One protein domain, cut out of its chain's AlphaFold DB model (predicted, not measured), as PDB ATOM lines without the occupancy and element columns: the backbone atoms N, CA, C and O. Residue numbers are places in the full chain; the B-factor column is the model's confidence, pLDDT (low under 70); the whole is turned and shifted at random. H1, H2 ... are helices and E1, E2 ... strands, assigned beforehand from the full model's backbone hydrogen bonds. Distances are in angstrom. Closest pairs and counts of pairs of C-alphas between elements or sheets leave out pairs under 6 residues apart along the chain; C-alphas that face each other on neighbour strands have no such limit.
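This is residues 3 to 126 of the 130 residues of an uncharacterized protein of Sphingomonas sp. FARSPH (UniProt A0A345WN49). The antiparallel hairpin E1 and E2 makes the middle, with the long helix H1 near one face and short H3 packed on the opposite face. H2 packs slantwise on H1, with short E3 beside H2. The printed part has 124 residues, under half in named elements, ordered H1 E1 E2 H2 E3 H3; it is mixed and compact, radius of gyration of the C-alphas 14.1 A, spans 37 by 33 by 26 A.

Find C-alpha 11 at (116.310, 82.302, 85.587); H1 runs 28.7 A to residue 30. Next come E1, residues 45 to 51, 19.9 A; E2, 58 to 64, 19.0 A; H2, 74 to 88, 21.5 A; E3, 94 to 96; and H3, 105 to 110, ending at (109.041, 74.834, 98.755).

H1 and H2 touch at a steep tilt of 42 degrees, opposite ways; closest are C-alphas Phe 21 and Trp 85, 6.4 A. In the E1 and E2 hairpin, look for N 49 and O 60, within hydrogen-bond range at 2.9 A. C-alphas His 60 of E2 and Ile 109 of H3 are closest, 5.0 A. E3 pairs with no named strand; its closest C-alpha pair with H2 is Thr 95 and Asp 82, 5.5 A. In H1, H2 and H3 every O i to N i+4 pair is within hydrogen-bond range.

The printed part has no cut; H1 to E1 is a long link. Expect pLDDT under 70 at residues 66 to 74, 101 to 103, 115 to 118 and 125 to 126.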
ATOM      1  N   LEU A   3     102.271  80.914  89.683       92.62
ATOM      2  CA  LEU A   3     102.364  81.649  88.417       92.62
ATOM      3  C   LEU A   3     103.105  80.777  87.397       92.62
ATOM      4  O   LEU A   3     104.312  80.576  87.505       92.62
ATOM      5  N   ASN A   4     102.395  80.253  86.404       92.50
ATOM      6  CA  ASN A   4     102.985  79.386  85.388       92.50
ATOM      7  C   ASN A   4     103.430  80.221  84.195       92.50
ATOM      8  O   ASN A   4     102.610  80.934  83.609       92.50
ATOM      9  N   ALA A   5     104.696  80.122  83.796       87.62
ATOM     10  CA  ALA A   5     105.155  80.744  82.558       87.62
ATOM     11  C   ALA A   5     104.646  80.003  81.307       87.62
ATOM     12  O   ALA A   5     104.513  80.634  80.256       87.62
ATOM     13  N   ASN A   6     104.356  78.698  81.440       85.69
ATOM     14  CA  ASN A   6     103.951  77.772  80.372       85.69
ATOM     15  C   ASN A   6     104.953  77.693  79.212       85.69
ATOM     16  O   ASN A   6     104.576  77.534  78.054       85.69
ATOM     17  N   ARG A   7     106.240  77.844  79.533       82.12
ATOM     18  CA  ARG A   7     107.376  77.703  78.615       82.12
ATOM     19  C   ARG A   7     108.684  77.657  79.397       82.12
ATOM     20  O   ARG A   7     108.761  78.181  80.509       82.12
ATOM     21  N   ALA A   8     109.718  77.111  78.768       80.94
ATOM     22  CA  ALA A   8     111.083  77.237  79.249       80.94
ATOM     23  C   ALA A   8     111.527  78.711  79.213       80.94
ATOM     24  O   ALA A   8     111.305  79.427  78.229       80.94
ATOM     25  N   LEU A   9     112.136  79.177  80.301       83.75
ATOM     26  CA  LEU A   9     112.736  80.505  80.413       83.75
ATOM     27  C   LEU A   9     114.068  80.388  81.149       83.75
ATOM     28  O   LEU A   9     114.301  79.446  81.895       83.75
ATOM     29  N   THR A  10     114.940  81.372  80.966       87.38
ATOM     30  CA  THR A  10     116.110  81.504  81.833       87.38
ATOM     31  C   THR A  10     115.690  82.041  83.201       87.38
ATOM     32  O   THR A  10     114.684  82.758  83.310       87.38
ATOM     33  N   LYS A  11     116.494  81.755  84.232       83.69
ATOM     34  CA  LYS A  11     116.310  82.302  85.587       83.69
ATOM     35  C   LYS A  11     116.176  83.829  85.553       83.69
ATOM     36  O   LYS A  11     115.180  84.368  86.012       83.69
ATOM     37  N   ASP A  12     117.087  84.519  84.871       85.81
ATOM     38  CA  ASP A  12     117.057  85.983  84.744       85.81
ATOM     39  C   ASP A  12     115.761  86.516  84.131       85.81
ATOM     40  O   ASP A  12     115.258  87.577  84.514       85.81
ATOM     41  N   LYS A  13     115.199  85.790  83.160       88.94
ATOM     42  CA  LYS A  13     113.957  86.198  82.512       88.94
ATOM     43  C   LYS A  13     112.768  86.016  83.445       88.94
ATOM     44  O   LYS A  13     111.942  86.926  83.516       88.94
ATOM     45  N   VAL A  14     112.685  84.904  84.180       89.12
ATOM     46  CA  VAL A  14     111.598  84.725  85.153       89.12
ATOM     47  C   VAL A  14     111.719  85.708  86.320       89.12
ATOM     48  O   VAL A  14     110.719  86.309  86.700       89.12
ATOM     49  N   THR A  15     112.934  85.967  86.795       88.88
ATOM     50  CA  THR A  15     113.276  86.997  87.785       88.88
ATOM     51  C   THR A  15     112.730  88.367  87.365       88.88
ATOM     52  O   THR A  15     111.937  88.975  88.085       88.88
ATOM     53  N   LYS A  16     113.019  88.817  86.133       89.44
ATOM     54  CA  LYS A  16     112.464  90.072  85.584       89.44
ATOM     55  C   LYS A  16     110.937  90.055  85.481       89.44
ATOM     56  O   LYS A  16     110.286  91.044  85.806       89.44
ATOM     57  N   MET A  17     110.353  88.943  85.033       92.00
ATOM     58  CA  MET A  17     108.899  88.808  84.897       92.00
ATOM     59  C   MET A  17     108.185  88.862  86.247       92.00
ATOM     60  O   MET A  17     107.142  89.507  86.354       92.00
ATOM     61  N   PHE A  18     108.747  88.224  87.275       92.19
ATOM     62  CA  PHE A  18     108.229  88.288  88.634       92.19
ATOM     63  C   PHE A  18     108.304  89.715  89.186       92.19
ATOM     64  O   PHE A  18     107.307  90.223  89.695       92.19
ATOM     65  N   GLY A  19     109.417  90.415  88.965       90.81
ATOM     66  CA  GLY A  19     109.536  91.828  89.317       90.81
ATOM     67  C   GLY A  19     108.490  92.722  88.650       90.81
ATOM     68  O   GLY A  19     107.819  93.514  89.316       90.81
ATOM     69  N   CYS A  20     108.272  92.552  87.343       91.81
ATOM     70  CA  CYS A  20     107.198  93.249  86.632       91.81
ATOM     71  C   CYS A  20     105.812  92.902  87.190       91.81
ATOM     72  O   CYS A  20     104.939  93.768  87.236       91.81
ATOM     73  N   PHE A  21     105.600  91.654  87.612       93.31
ATOM     74  CA  PHE A  21     104.345  91.217  88.213       93.31
ATOM     75  C   PHE A  21     104.094  91.932  89.541       93.31
ATOM     76  O   PHE A  21     103.025  92.519  89.698       93.31
ATOM     77  N   CYS A  22     105.078  91.962  90.443       90.81
ATOM     78  CA  CYS A  22     104.987  92.680  91.715       90.81
ATOM     79  C   CYS A  22     104.697  94.174  91.503       90.81
ATOM     80  O   CYS A  22     103.765  94.712  92.098       90.81
ATOM     81  N   LEU A  23     105.416  94.815  90.574       88.56
ATOM     82  CA  LEU A  23     105.224  96.225  90.230       88.56
ATOM     83  C   LEU A  23     103.805  96.525  89.721       88.56
ATOM     84  O   LEU A  23     103.179  97.504  90.124       88.56
ATOM     85  N   GLU A  24     103.294  95.710  88.801       90.56
ATOM     86  CA  GLU A  24     101.951  95.894  88.248       90.56
ATOM     87  C   GLU A  24     100.855  95.580  89.268       90.56
ATOM     88  O   GLU A  24      99.788  96.197  89.226       90.56
ATOM     89  N   LEU A  25     101.119  94.655  90.193       89.31
ATOM     90  CA  LEU A  25     100.198  94.342  91.275       89.31
ATOM     91  C   LEU A  25     100.106  95.508  92.270       89.31
ATOM     92  O   LEU A  25      98.995  95.927  92.586       89.31
ATOM     93  N   ASP A  26     101.231  96.123  92.652       86.44
ATOM     94  CA  ASP A  26     101.238  97.382  93.413       86.44
ATOM     95  C   ASP A  26     100.444  98.479  92.687       86.44
ATOM     96  O   ASP A  26      99.553  99.106  93.264       86.44
ATOM     97  N   ARG A  27     100.698  98.697  91.388       87.69
ATOM     98  CA  ARG A  27      99.983  99.722  90.600       87.69
ATOM     99  C   ARG A  27      98.472  99.519  90.628       87.69
ATOM    100  O   ARG A  27      97.720 100.483  90.795       87.69
ATOM    101  N   ALA A  28      98.030  98.276  90.457       87.06
ATOM    102  CA  ALA A  28      96.617  97.924  90.469       87.06
ATOM    103  C   ALA A  28      95.975  98.167  91.840       87.06
ATOM    104  O   ALA A  28      94.830  98.616  91.912       87.06
ATOM    105  N   CYS A  29      96.712  97.908  92.916       80.56
ATOM    106  CA  CYS A  29      96.175  97.966  94.270       80.56
ATOM    107  C   CYS A  29      96.181  99.371  94.863       80.56
ATOM    108  O   CYS A  29      95.236  99.743  95.557       80.56
ATOM    109  N   TYR A  30      97.161 100.194  94.502       80.88
ATOM    110  CA  TYR A  30      97.186 101.605  94.880       80.88
ATOM    111  C   TYR A  30      96.436 102.519  93.911       80.88
ATOM    112  O   TYR A  30      96.244 103.696  94.213       80.88
ATOM    113  N   GLY A  31      96.035 102.012  92.741       83.00
ATOM    114  CA  GLY A  31      95.401 102.818  91.698       83.00
ATOM    115  C   GLY A  31      96.320 103.916  91.153       83.00
ATOM    116  O   GLY A  31      95.846 104.947  90.679       83.00
ATOM    117  N   ARG A  32      97.643 103.732  91.249       81.50
ATOM    118  CA  ARG A  32      98.658 104.727  90.877       81.50
ATOM    119  C   ARG A  32      99.672 104.104  89.934       81.50
ATOM    120  O   ARG A  32     100.142 102.999  90.164       81.50
ATOM    121  N   LYS A  33     100.063 104.840  88.890       80.50
ATOM    122  CA  LYS A  33     101.145 104.415  87.982       80.50
ATOM    123  C   LYS A  33     102.524 104.546  88.635       80.50
ATOM    124  O   LYS A  33     103.381 103.685  88.434       80.50
ATOM    125  N   ASN A  34     102.725 105.619  89.403       82.06
ATOM    126  CA  ASN A  34     103.963 105.873  90.128       82.06
ATOM    127  C   ASN A  34     103.887 105.266  91.534       82.06
ATOM    128  O   ASN A  34     103.310 105.864  92.442       82.06
ATOM    129  N   VAL A  35     104.468 104.079  91.691       80.94
ATOM    130  CA  VAL A  35     104.544 103.366  92.973       80.94
ATOM    131  C   VAL A  35     105.865 103.616  93.711       80.94
ATOM    132  O   VAL A  35     106.013 103.200  94.852       80.94
ATOM    133  N   HIS A  36     106.809 104.357  93.116       79.19
ATOM    134  CA  HIS A  36     108.085 104.688  93.767       79.19
ATOM    135  C   HIS A  36     107.904 105.626  94.966       79.19
ATOM    136  O   HIS A  36     108.681 105.569  95.911       79.19
ATOM    137  N   ALA A  37     106.842 106.435  94.965       80.00
ATOM    138  CA  ALA A  37     106.476 107.293  96.092       80.00
ATOM    139  C   ALA A  37     105.777 106.540  97.244       80.00
ATOM    140  O   ALA A  37     105.463 107.140  98.266       80.00
ATOM    141  N   ILE A  38     105.482 105.247  97.072       79.06
ATOM    142  CA  ILE A  38     104.877 104.416  98.116       79.06
ATOM    143  C   ILE A  38     106.003 103.898  99.017       79.06
ATOM    144  O   ILE A  38     106.972 103.357  98.468       79.06
ATOM    145  N   PRO A  39     105.903 104.029 100.353       81.44
ATOM    146  CA  PRO A  39     106.877 103.455 101.276       81.44
ATOM    147  C   PRO A  39     107.080 101.959 101.025       81.44
ATOM    148  O   PRO A  39     106.121 101.232 100.779       81.44
ATOM    149  N   ALA A  40     108.321 101.474 101.105       80.19
ATOM    150  CA  ALA A  40     108.616 100.052 100.895       80.19
ATOM    151  C   ALA A  40     107.881  99.128 101.890       80.19
ATOM    152  O   ALA A  40     107.567  97.989 101.553       80.19
ATOM    153  N   SER A  41     107.557  99.634 103.086       80.69
ATOM    154  CA  SER A  41     106.730  98.949 104.088       80.69
ATOM    155  C   SER A  41     105.302  98.680 103.626       80.69
ATOM    156  O   SER A  41     104.669  97.767 104.143       80.69
ATOM    157  N   ASP A  42     104.801  99.470 102.679       79.94
ATOM    158  CA  ASP A  42     103.409  99.406 102.249       79.94
ATOM    159  C   ASP A  42     103.281  98.581 100.959       79.94
ATOM    160  O   ASP A  42     102.238  97.986 100.704       79.94
ATOM    161  N   ARG A  43     104.350  98.502 100.158       84.00
ATOM    162  CA  ARG A  43     104.400  97.709  98.918       84.00
ATOM    163  C   ARG A  43     104.174  96.219  99.175       84.00
ATOM    164  O   ARG A  43     104.347  95.727 100.288       84.00
ATOM    165  N   LEU A  44     103.831  95.491  98.115       86.88
ATOM    166  CA  LEU A  44     103.620  94.048  98.145       86.88
ATOM    167  C   LEU A  44     104.770  93.301  98.843       86.88
ATOM    168  O   LEU A  44     105.920  93.350  98.405       86.88
ATOM    169  N   HIS A  45     104.439  92.515  99.868       86.69
ATOM    170  CA  HIS A  45     105.376  91.584 100.500       86.69
ATOM    171  C   HIS A  45     105.084  90.150 100.097       86.69
ATOM    172  O   HIS A  45     103.934  89.743  99.917       86.69
ATOM    173  N   GLY A  46     106.142  89.358  99.997       88.19
ATOM    174  CA  GLY A  46     106.023  87.949  99.696       88.19
ATOM    175  C   GLY A  46     107.351  87.307  99.355       88.19
ATOM    176  O   GLY A  46     108.406  87.931  99.426       88.19
ATOM    177  N   ILE A  47     107.266  86.046  98.971       89.75
ATOM    178  CA  ILE A  47     108.388  85.238  98.513       89.75
ATOM    179  C   ILE A  47     107.886  84.308  97.417       89.75
ATOM    180  O   ILE A  47     106.763  83.803  97.506       89.75
ATOM    181  N   ALA A  48     108.691  84.099  96.380       91.56
ATOM    182  CA  ALA A  48     108.408  83.136  95.327       91.56
ATOM    183  C   ALA A  48     109.577  82.175  95.129       91.56
ATOM    184  O   ALA A  48     110.726  82.598  95.141       91.56
ATOM    185  N   PHE A  49     109.269  80.904  94.902       89.94
ATOM    186  CA  PHE A  49     110.235  79.856  94.591       89.94
ATOM    187  C   PHE A  49     110.055  79.400  93.148       89.94
ATOM    188  O   PHE A  49     108.923  79.274  92.672       89.94
ATOM    189  N   ILE A  50     111.169  79.174  92.458       88.81
ATOM    190  CA  ILE A  50     111.175  78.649  91.091       88.81
ATOM    191  C   ILE A  50     111.086  77.121  91.161       88.81
ATOM    192  O   ILE A  50     111.946  76.479  91.755       88.81
ATOM    193  N   GLU A  51     110.070  76.542  90.525       86.44
ATOM    194  CA  GLU A  51     109.959  75.102  90.282       86.44
ATOM    195  C   GLU A  51     110.190  74.805  88.790       86.44
ATOM    196  O   GLU A  51     109.795  75.582  87.915       86.44
ATOM    197  N   HIS A  52     110.816  73.659  88.510       79.75
ATOM    198  CA  HIS A  52     111.030  73.111  87.164       79.75
ATOM    199  C   HIS A  52     111.728  74.060  86.156       79.75
ATOM    200  O   HIS A  52     111.222  74.254  85.044       79.75
ATOM    201  N   PRO A  53     112.911  74.624  86.486       70.06
ATOM    202  CA  PRO A  53     113.616  75.571  85.616       70.06
ATOM    203  C   PRO A  53     113.939  75.029  84.216       70.06
ATOM    204  O   PRO A  53     113.975  75.793  83.254       70.06
ATOM    205  N   GLU A  54     114.127  73.717  84.092       72.00
ATOM    206  CA  GLU A  54     114.581  73.063  82.862       72.00
ATOM    207  C   GLU A  54     113.452  72.701  81.883       72.00
ATOM    208  O   GLU A  54     113.723  72.414  80.719       72.00
ATOM    209  N   THR A  55     112.187  72.711  82.318       73.31
ATOM    210  CA  THR A  55     111.063  72.206  81.504       73.31
ATOM    211  C   THR A  55     109.938  73.226  81.360       73.31
ATOM    212  O   THR A  55     109.599  73.637  80.249       73.31
ATOM    213  N   ASN A  56     109.356  73.672  82.471       79.62
ATOM    214  CA  ASN A  56     108.281  74.656  82.494       79.62
ATOM    215  C   ASN A  56     108.310  75.402  83.822       79.62
ATOM    216  O   ASN A  56     107.849  74.881  84.832       79.62
ATOM    217  N   ILE A  57     108.815  76.634  83.801       84.81
ATOM    218  CA  ILE A  57     108.984  77.398  85.032       84.81
ATOM    219  C   ILE A  57     107.636  77.742  85.657       84.81
ATOM    220  O   ILE A  57     106.809  78.451  85.062       84.81
ATOM    221  N   HIS A  58     107.466  77.295  86.898       89.06
ATOM    222  CA  HIS A  58     106.385  77.705  87.785       89.06
ATOM    223  C   HIS A  58     106.969  78.525  88.928       89.06
ATOM    224  O   HIS A  58     107.998  78.172  89.495       89.06
ATOM    225  N   LEU A  59     106.308  79.624  89.281       90.88
ATOM    226  CA  LEU A  59     106.627  80.365  90.495       90.88
ATOM    227  C   LEU A  59     105.600  80.034  91.564       90.88
ATOM    228  O   LEU A  59     104.431  80.409  91.446       90.88
ATOM    229  N   HIS A  60     106.042  79.370  92.620       91.50
ATOM    230  CA  HIS A  60     105.240  79.133  93.806       91.50
ATOM    231  C   HIS A  60     105.448  80.284  94.787       91.50
ATOM    232  O   HIS A  60     106.501  80.408  95.401       91.50
ATOM    233  N   ALA A  61     104.444  81.152  94.906       90.50
ATOM    234  CA  ALA A  61     104.523  82.386  95.673       90.50
ATOM    235  C   ALA A  61     103.577  82.403  96.875       90.50
ATOM    236  O   ALA A  61     102.389  82.070  96.756       90.50
ATOM    237  N   ALA A  62     104.079  82.882  98.007       89.81
ATOM    238  CA  ALA A  62     103.275  83.350  99.127       89.81
ATOM    239  C   ALA A  62     103.338  84.875  99.159       89.81
ATOM    240  O   ALA A  62     104.417  85.452  99.276       89.81
ATOM    241  N   LEU A  63     102.182  85.523  99.019       87.81
ATOM    242  CA  LEU A  63     102.060  86.977  99.012       87.81
ATOM    243  C   LEU A  63     101.169  87.414 100.167       87.81
ATOM    244  O   LEU A  63     100.103  86.833 100.388       87.81
ATOM    245  N   ARG A  64     101.576  88.470 100.865       84.88
ATOM    246  CA  ARG A  64     100.751  89.130 101.869       84.88
ATOM    247  C   ARG A  64      99.794  90.082 101.158       84.88
ATOM    248  O   ARG A  64     100.186  91.147 100.702       84.88
ATOM    249  N   LEU A  65      98.531  89.671 101.062       77.88
ATOM    250  CA  LEU A  65      97.458  90.453 100.431       77.88
ATOM    251  C   LEU A  65      96.442  90.986 101.457       77.88
ATOM    252  O   LEU A  65      95.507  91.692 101.085       77.88
ATOM    253  N   ALA A  66      96.618  90.658 102.743       65.31
ATOM    254  CA  ALA A  66      95.683  90.972 103.825       65.31
ATOM    255  C   ALA A  66      95.441  92.479 103.997       65.31
ATOM    256  O   ALA A  66      94.313  92.893 104.245       65.31
ATOM    257  N   ASP A  67      96.461  93.308 103.774       65.94
ATOM    258  CA  ASP A  67      96.336  94.766 103.896       65.94
ATOM    259  C   ASP A  67      95.486  95.372 102.749       65.94
ATOM    260  O   ASP A  67      95.085  96.540 102.784       65.94
ATOM    261  N   TRP A  68      95.196  94.580 101.708       65.00
ATOM    262  CA  TRP A  68      94.485  94.987 100.491       65.00
ATOM    263  C   TRP A  68      93.142  94.271 100.306       65.00
ATOM    264  O   TRP A  68      92.237  94.822  99.675       65.00
ATOM    265  N   TRP A  69      92.996  93.075 100.881       62.50
ATOM    266  CA  TRP A  69      91.786  92.253 100.840       62.50
ATOM    267  C   TRP A  69      90.502  93.003 101.245       62.50
ATOM    268  O   TRP A  69      89.500  92.843 100.555       62.50
ATOM    269  N   PRO A  70      90.488  93.914 102.244       58.78
ATOM    270  CA  PRO A  70      89.275  94.662 102.589       58.78
ATOM    271  C   PRO A  70      88.781  95.604 101.480       58.78
ATOM    272  O   PRO A  70      87.617  95.997 101.474       58.78
ATOM    273  N   LYS A  71      89.652  96.001 100.540       60.75
ATOM    274  CA  LYS A  71      89.351  96.996  99.494       60.75
ATOM    275  C   LYS A  71      88.853  96.367  98.186       60.75
ATOM    276  O   LYS A  71      88.481  97.097  97.264       60.75
ATOM    277  N   LYS A  72      88.880  95.034  98.059       62.62
ATOM    278  CA  LYS A  72      88.568  94.293  96.825       62.62
ATOM    279  C   LYS A  72      87.849  92.985  97.147       62.62
ATOM    280  O   LYS A  72      88.220  92.284  98.074       62.62
ATOM    281  N   THR A  73      86.862  92.597  96.338       64.06
ATOM    282  CA  THR A  73      86.276  91.253  96.464       64.06
ATOM    283  C   THR A  73      87.293  90.192  96.008       64.06
ATOM    284  O   THR A  73      88.044  90.462  95.061       64.06
ATOM    285  N   PRO A  74      87.305  88.978  96.592       69.94
ATOM    286  CA  PRO A  74      88.262  87.919  96.237       69.94
ATOM    287  C   PRO A  74      88.284  87.601  94.732       69.94
ATOM    288  O   PRO A  74      89.342  87.479  94.115       69.94
ATOM    289  N   ILE A  75      87.099  87.585  94.108       73.88
ATOM    290  CA  ILE A  75      86.927  87.388  92.661       73.88
ATOM    291  C   ILE A  75      87.677  88.468  91.867       73.88
ATOM    292  O   ILE A  75      88.410  88.158  90.928       73.88
ATOM    293  N   SER A  76      87.544  89.740  92.259       81.88
ATOM    294  CA  SER A  76      88.209  90.849  91.562       81.88
ATOM    295  C   SER A  76      89.736  90.776  91.662       81.88
ATOM    296  O   SER A  76      90.437  91.165  90.723       81.88
ATOM    297  N   LEU A  77      90.257  90.229  92.764       82.38
ATOM    298  CA  LEU A  77      91.687  90.052  92.978       82.38
ATOM    299  C   LEU A  77      92.249  88.935  92.096       82.38
ATOM    300  O   LEU A  77      93.249  89.153  91.416       82.38
ATOM    301  N   HIS A  78      91.576  87.782  92.032       86.88
ATOM    302  CA  HIS A  78      91.986  86.668  91.169       86.88
ATOM    303  C   HIS A  78      92.015  87.079  89.692       86.88
ATOM    304  O   HIS A  78      93.000  86.829  89.001       86.88
ATOM    305  N   VAL A  79      90.979  87.788  89.227       89.19
ATOM    306  CA  VAL A  79      90.920  88.316  87.852       89.19
ATOM    307  C   VAL A  79      92.048  89.318  87.592       89.19
ATOM    308  O   VAL A  79      92.650  89.316  86.519       89.19
ATOM    309  N   THR A  80      92.361  90.171  88.569       90.19
ATOM    310  CA  THR A  80      93.446  91.154  88.446       90.19
ATOM    311  C   THR A  80      94.807  90.469  88.334       90.19
ATOM    312  O   THR A  80      95.576  90.806  87.432       90.19
ATOM    313  N   ILE A  81      95.077  89.492  89.202       92.44
ATOM    314  CA  ILE A  81      96.306  88.687  89.200       92.44
ATOM    315  C   ILE A  81      96.474  87.969  87.857       92.44
ATOM    316  O   ILE A  81      97.518  88.112  87.216       92.44
ATOM    317  N   ASP A  82      95.438  87.263  87.396       93.94
ATOM    318  CA  ASP A  82      95.485  86.509  86.140       93.94
ATOM    319  C   ASP A  82      95.720  87.430  84.937       93.94
ATOM    320  O   ASP A  82      96.599  87.179  84.111       93.94
ATOM    321  N   ARG A  83      95.014  88.566  84.880       94.12
ATOM    322  CA  ARG A  83      95.185  89.564  83.814       94.12
ATOM    323  C   ARG A  83      96.606  90.126  83.768       94.12
ATOM    324  O   ARG A  83      97.169  90.273  82.682       94.12
ATOM    325  N   ILE A  84      97.183  90.471  84.922       94.88
ATOM    326  CA  ILE A  84      98.549  91.006  84.997       94.88
ATOM    327  C   ILE A  84      99.544  89.957  84.499       94.88
ATOM    328  O   ILE A  84     100.373  90.267  83.639       94.88
ATOM    329  N   TRP A  85      99.437  88.724  84.996       95.75
ATOM    330  CA  TRP A  85     100.361  87.655  84.637       95.75
ATOM    331  C   TRP A  85     100.259  87.265  83.162       95.75
ATOM    332  O   TRP A  85     101.280  87.178  82.478       95.75
ATOM    333  N   ARG A  86      99.044  87.122  82.620       94.88
ATOM    334  CA  ARG A  86      98.839  86.885  81.183       94.88
ATOM    335  C   ARG A  86      99.480  87.975  80.337       94.88
ATOM    336  O   ARG A  86     100.162  87.663  79.371       94.88
ATOM    337  N   ARG A  87      99.338  89.248  80.705       95.38
ATOM    338  CA  ARG A  87      99.989  90.345  79.970       95.38
ATOM    339  C   ARG A  87     101.518  90.224  79.992       95.38
ATOM    340  O   ARG A  87     102.139  90.330  78.941       95.38
ATOM    341  N   ILE A  88     102.120  89.956  81.153       94.44
ATOM    342  CA  ILE A  88     103.583  89.786  81.297       94.44
ATOM    343  C   ILE A  88     104.085  88.577  80.506       94.44
ATOM    344  O   ILE A  88     105.163  88.600  79.915       94.44
ATOM    345  N   THR A  89     103.282  87.520  80.455       93.38
ATOM    346  CA  THR A  89     103.575  86.303  79.701       93.38
ATOM    347  C   THR A  89     103.097  86.352  78.244       93.38
ATOM    348  O   THR A  89     103.147  85.324  77.568       93.38
ATOM    349  N   ALA A  90     102.678  87.505  77.714       92.38
ATOM    350  CA  ALA A  90     102.153  87.624  76.348       92.38
ATOM    351  C   ALA A  90     101.056  86.578  76.018       92.38
ATOM    352  O   ALA A  90     101.027  86.004  74.935       92.38
ATOM    353  N   GLY A  91     100.186  86.293  76.987       91.50
ATOM    354  CA  GLY A  91      99.046  85.382  76.887       91.50
ATOM    355  C   GLY A  91      99.337  83.916  77.212       91.50
ATOM    356  O   GLY A  91      98.389  83.166  77.412       91.50
ATOM    357  N   ALA A  92     100.605  83.502  77.301       88.44
ATOM    358  CA  ALA A  92     100.959  82.092  77.493       88.44
ATOM    359  C   ALA A  92     100.724  81.591  78.927       88.44
ATOM    360  O   ALA A  92     100.375  80.432  79.135       88.44
ATOM    361  N   GLY A  93     100.957  82.447  79.922       90.56
ATOM    362  CA  GLY A  93     100.977  82.056  81.324       90.56
ATOM    363  C   GLY A  93      99.591  81.886  81.932       90.56
ATOM    364  O   GLY A  93      98.601  82.439  81.457       90.56
ATOM    365  N   SER A  94      99.537  81.142  83.031       93.44
ATOM    366  CA  SER A  94      98.325  80.938  83.824       93.44
ATOM    367  C   SER A  94      98.605  81.146  85.305       93.44
ATOM    368  O   SER A  94      99.756  81.099  85.745       93.44
ATOM    369  N   THR A  95      97.554  81.400  86.078       93.31
ATOM    370  CA  THR A  95      97.660  81.598  87.524       93.31
ATOM    371  C   THR A  95      96.764  80.626  88.279       93.31
ATOM    372  O   THR A  95      95.700  80.231  87.805       93.31
ATOM    373  N   MET A  96      97.199  80.236  89.475       90.31
ATOM    374  CA  MET A  96      96.376  79.524  90.445       90.31
ATOM    375  C   MET A  96      96.507  80.222  91.795       90.31
ATOM    376  O   MET A  96      97.571  80.215  92.419       90.31
ATOM    377  N   VAL A  97      95.419  80.826  92.258       86.69
ATOM    378  CA  VAL A  97      95.363  81.503  93.554       86.69
ATOM    379  C   VAL A  97      94.564  80.631  94.513       86.69
ATOM    380  O   VAL A  97      93.466  80.184  94.192       86.69
ATOM    381  N   LYS A  98      95.146  80.363  95.677       82.50
ATOM    382  CA  LYS A  98      94.496  79.685  96.794       82.50
ATOM    383  C   LYS A  98      94.754  80.520  98.034       82.50
ATOM    384  O   LYS A  98      95.889  80.966  98.226       82.50
ATOM    385  N   GLU A  99      93.708  80.751  98.814       76.69
ATOM    386  CA  GLU A  99      93.840  81.340 100.138       76.69
ATOM    387  C   GLU A  99      94.607  80.366 101.034       76.69
ATOM    388  O   GLU A  99      94.434  79.148 100.941       76.69
ATOM    389  N   VAL A 100      95.514  80.905 101.838       73.12
ATOM    390  CA  VAL A 100      96.311  80.123 102.776       73.12
ATOM    391  C   VAL A 100      95.665  80.267 104.145       73.12
ATOM    392  O   VAL A 100      95.753  81.330 104.751       73.12
ATOM    393  N   CYS A 101      95.028  79.195 104.612       63.06
ATOM    394  CA  CYS A 101      94.346  79.161 105.908       63.06
ATOM    395  C   CYS A 101      95.026  78.221 106.919       63.06
ATOM    396  O   CYS A 101      94.576  78.131 108.058       63.06
ATOM    397  N   ASP A 102      96.088  77.512 106.522       62.91
ATOM    398  CA  ASP A 102      96.758  76.494 107.337       62.91
ATOM    399  C   ASP A 102      98.283  76.686 107.402       62.91
ATOM    400  O   ASP A 102      98.869  77.472 106.659       62.91
ATOM    401  N   ALA A 103      98.943  75.955 108.307       62.56
ATOM    402  CA  ALA A 103     100.396  75.992 108.497       62.56
ATOM    403  C   ALA A 103     101.197  75.303 107.365       62.56
ATOM    404  O   ALA A 103     102.428  75.320 107.385       62.56
ATOM    405  N   GLY A 104     100.533  74.691 106.375       72.69
ATOM    406  CA  GLY A 104     101.151  73.845 105.349       72.69
ATOM    407  C   GLY A 104     101.656  74.591 104.111       72.69
ATOM    408  O   GLY A 104     102.344  74.006 103.270       72.69
ATOM    409  N   TRP A 105     101.360  75.885 103.982       79.81
ATOM    410  CA  TRP A 105     101.727  76.665 102.794       79.81
ATOM    411  C   TRP A 105     103.232  76.727 102.535       79.81
ATOM    412  O   TRP A 105     103.637  76.731 101.375       79.81
ATOM    413  N   GLY A 106     104.051  76.754 103.593       80.62
ATOM    414  CA  GLY A 106     105.509  76.791 103.485       80.62
ATOM    415  C   GLY A 106     106.040  75.547 102.778       80.62
ATOM    416  O   GLY A 106     106.782  75.657 101.805       80.62
ATOM    417  N   TYR A 107     105.568  74.369 103.197       80.38
ATOM    418  CA  TYR A 107     105.868  73.105 102.524       80.38
ATOM    419  C   TYR A 107     105.365  73.119 101.077       80.38
ATOM    420  O   TYR A 107     106.099  72.769 100.159       80.38
ATOM    421  N   TYR A 108     104.141  73.602 100.844       80.06
ATOM    422  CA  TYR A 108     103.564  73.649  99.499       80.06
ATOM    423  C   TYR A 108     104.371  74.507  98.511       80.06
ATOM    424  O   TYR A 108     104.488  74.126  97.346       80.06
ATOM    425  N   ILE A 109     104.891  75.665  98.933       82.31
ATOM    426  CA  ILE A 109     105.657  76.545  98.035       82.31
ATOM    427  C   ILE A 109     107.126  76.144  97.885       82.31
ATOM    428  O   ILE A 109     107.780  76.624  96.969       82.31
ATOM    429  N   THR A 110     107.642  75.295  98.777       82.31
ATOM    430  CA  THR A 110     109.041  74.834  98.755       82.31
ATOM    431  C   THR A 110     109.204  73.391  98.279       82.31
ATOM    432  O   THR A 110     110.335  72.941  98.122       82.31
ATOM    433  N   LYS A 111     108.108  72.665  98.008       79.12
ATOM    434  CA  LYS A 111     108.102  71.220  97.698       79.12
ATOM    435  C   LYS A 111     109.076  70.792  96.592       79.12
ATOM    436  O   LYS A 111     109.562  69.667  96.636       79.12
ATOM    437  N   ALA A 112     109.340  71.652  95.606       76.75
ATOM    438  CA  ALA A 112     110.280  71.383  94.518       76.75
ATOM    439  C   ALA A 112     111.345  72.480  94.371       76.75
ATOM    440  O   ALA A 112     112.003  72.570  93.334       76.75
ATOM    441  N   ALA A 113     111.519  73.315  95.399       73.06
ATOM    442  CA  ALA A 113     112.581  74.307  95.425       73.06
ATOM    443  C   ALA A 113     113.921  73.623  95.730       73.06
ATOM    444  O   ALA A 113     114.037  72.909  96.729       73.06
ATOM    445  N   ASP A 114     114.958  73.880  94.928       71.88
ATOM    446  CA  ASP A 114     116.318  73.531  95.351       71.88
ATOM    447  C   ASP A 114     116.794  74.551  96.394       71.88
ATOM    448  O   ASP A 114     117.251  75.656  96.081       71.88
ATOM    449  N   LEU A 115     116.654  74.177  97.667       68.31
ATOM    450  CA  LEU A 115     117.038  75.011  98.805       68.31
ATOM    451  C   LEU A 115     118.558  75.208  98.914       68.31
ATOM    452  O   LEU A 115     118.995  76.143  99.585       68.31
ATOM    453  N   ARG A 116     119.371  74.376  98.247       65.12
ATOM    454  CA  ARG A 116     120.839  74.512  98.242       65.12
ATOM    455  C   ARG A 116     121.294  75.662  97.350       65.12
ATOM    456  O   ARG A 116     122.317  76.275  97.632       65.12
ATOM    457  N   GLU A 117     120.513  75.988  96.323       64.25
ATOM    458  CA  GLU A 117     120.798  77.082  95.388       64.25
ATOM    459  C   GLU A 117     120.072  78.398  95.724       64.25
ATOM    460  O   GLU A 117     120.150  79.353  94.948       64.25
ATOM    461  N   GLN A 118     119.358  78.460  96.858       59.44
ATOM    462  CA  GLN A 118     118.609  79.642  97.318       59.44
ATOM    463  C   GLN A 118     117.798  80.313  96.191       59.44
ATOM    464  O   GLN A 118     117.841  81.527  96.001       59.44
ATOM    465  N   GLN A 119     117.057  79.530  95.399       74.50
ATOM    466  CA  GLN A 119     116.287  80.058  94.266       74.50
ATOM    467  C   GLN A 119     114.946  80.670  94.705       74.50
ATOM    468  O   GLN A 119     113.879  80.258  94.245       74.50
ATOM    469  N   PHE A 120     114.998  81.647  95.610       83.56
ATOM    470  CA  PHE A 120     113.838  82.447  95.982       83.56
ATOM    471  C   PHE A 120     113.940  83.867  95.422       83.56
ATOM    472  O   PHE A 120     115.026  84.386  95.177       83.56
ATOM    473  N   LEU A 121     112.783  84.478  95.194       87.25
ATOM    474  CA  LEU A 121     112.628  85.826  94.666       87.25
ATOM    475  C   LEU A 121     111.803  86.639  95.663       87.25
ATOM    476  O   LEU A 121     110.731  86.183  96.082       87.25
ATOM    477  N   LEU A 122     112.256  87.843  96.010       83.81
ATOM    478  CA  LEU A 122     111.502  88.764  96.858       83.81
ATOM    479  C   LEU A 122     110.947  89.920  96.020       83.81
ATOM    480  O   LEU A 122     111.658  90.444  95.167       83.81
ATOM    481  N   PRO A 123     109.712  90.392  96.262       78.50
ATOM    482  CA  PRO A 123     109.180  91.580  95.592       78.50
ATOM    483  C   PRO A 123     110.110  92.798  95.709       78.50
ATOM    484  O   PRO A 123     110.276  93.548  94.748       78.50
ATOM    485  N   SER A 124     110.772  92.954  96.863       70.25
ATOM    486  CA  SER A 124     111.728  94.028  97.152       70.25
ATOM    487  C   SER A 124     112.937  94.063  96.221       70.25
ATOM    488  O   SER A 124     113.472  95.147  96.002       70.25
ATOM    489  N   ASP A 125     113.339  92.926  95.648       64.50
ATOM    490  CA  ASP A 125     114.523  92.826  94.780       64.50
ATOM    491  C   ASP A 125     114.322  93.556  93.444       64.50
ATOM    492  O   ASP A 125     115.272  93.813  92.705       64.50
ATOM    493  N   TYR A 126     113.072  93.892  93.121       67.50
ATOM    494  CA  TYR A 126     112.672  94.415  91.815       67.50
ATOM    495  C   TYR A 126     112.118  95.829  91.860       67.50
ATOM    496  O   TYR A 126     111.931  96.450  90.811       67.50
TER     497      TYR A 126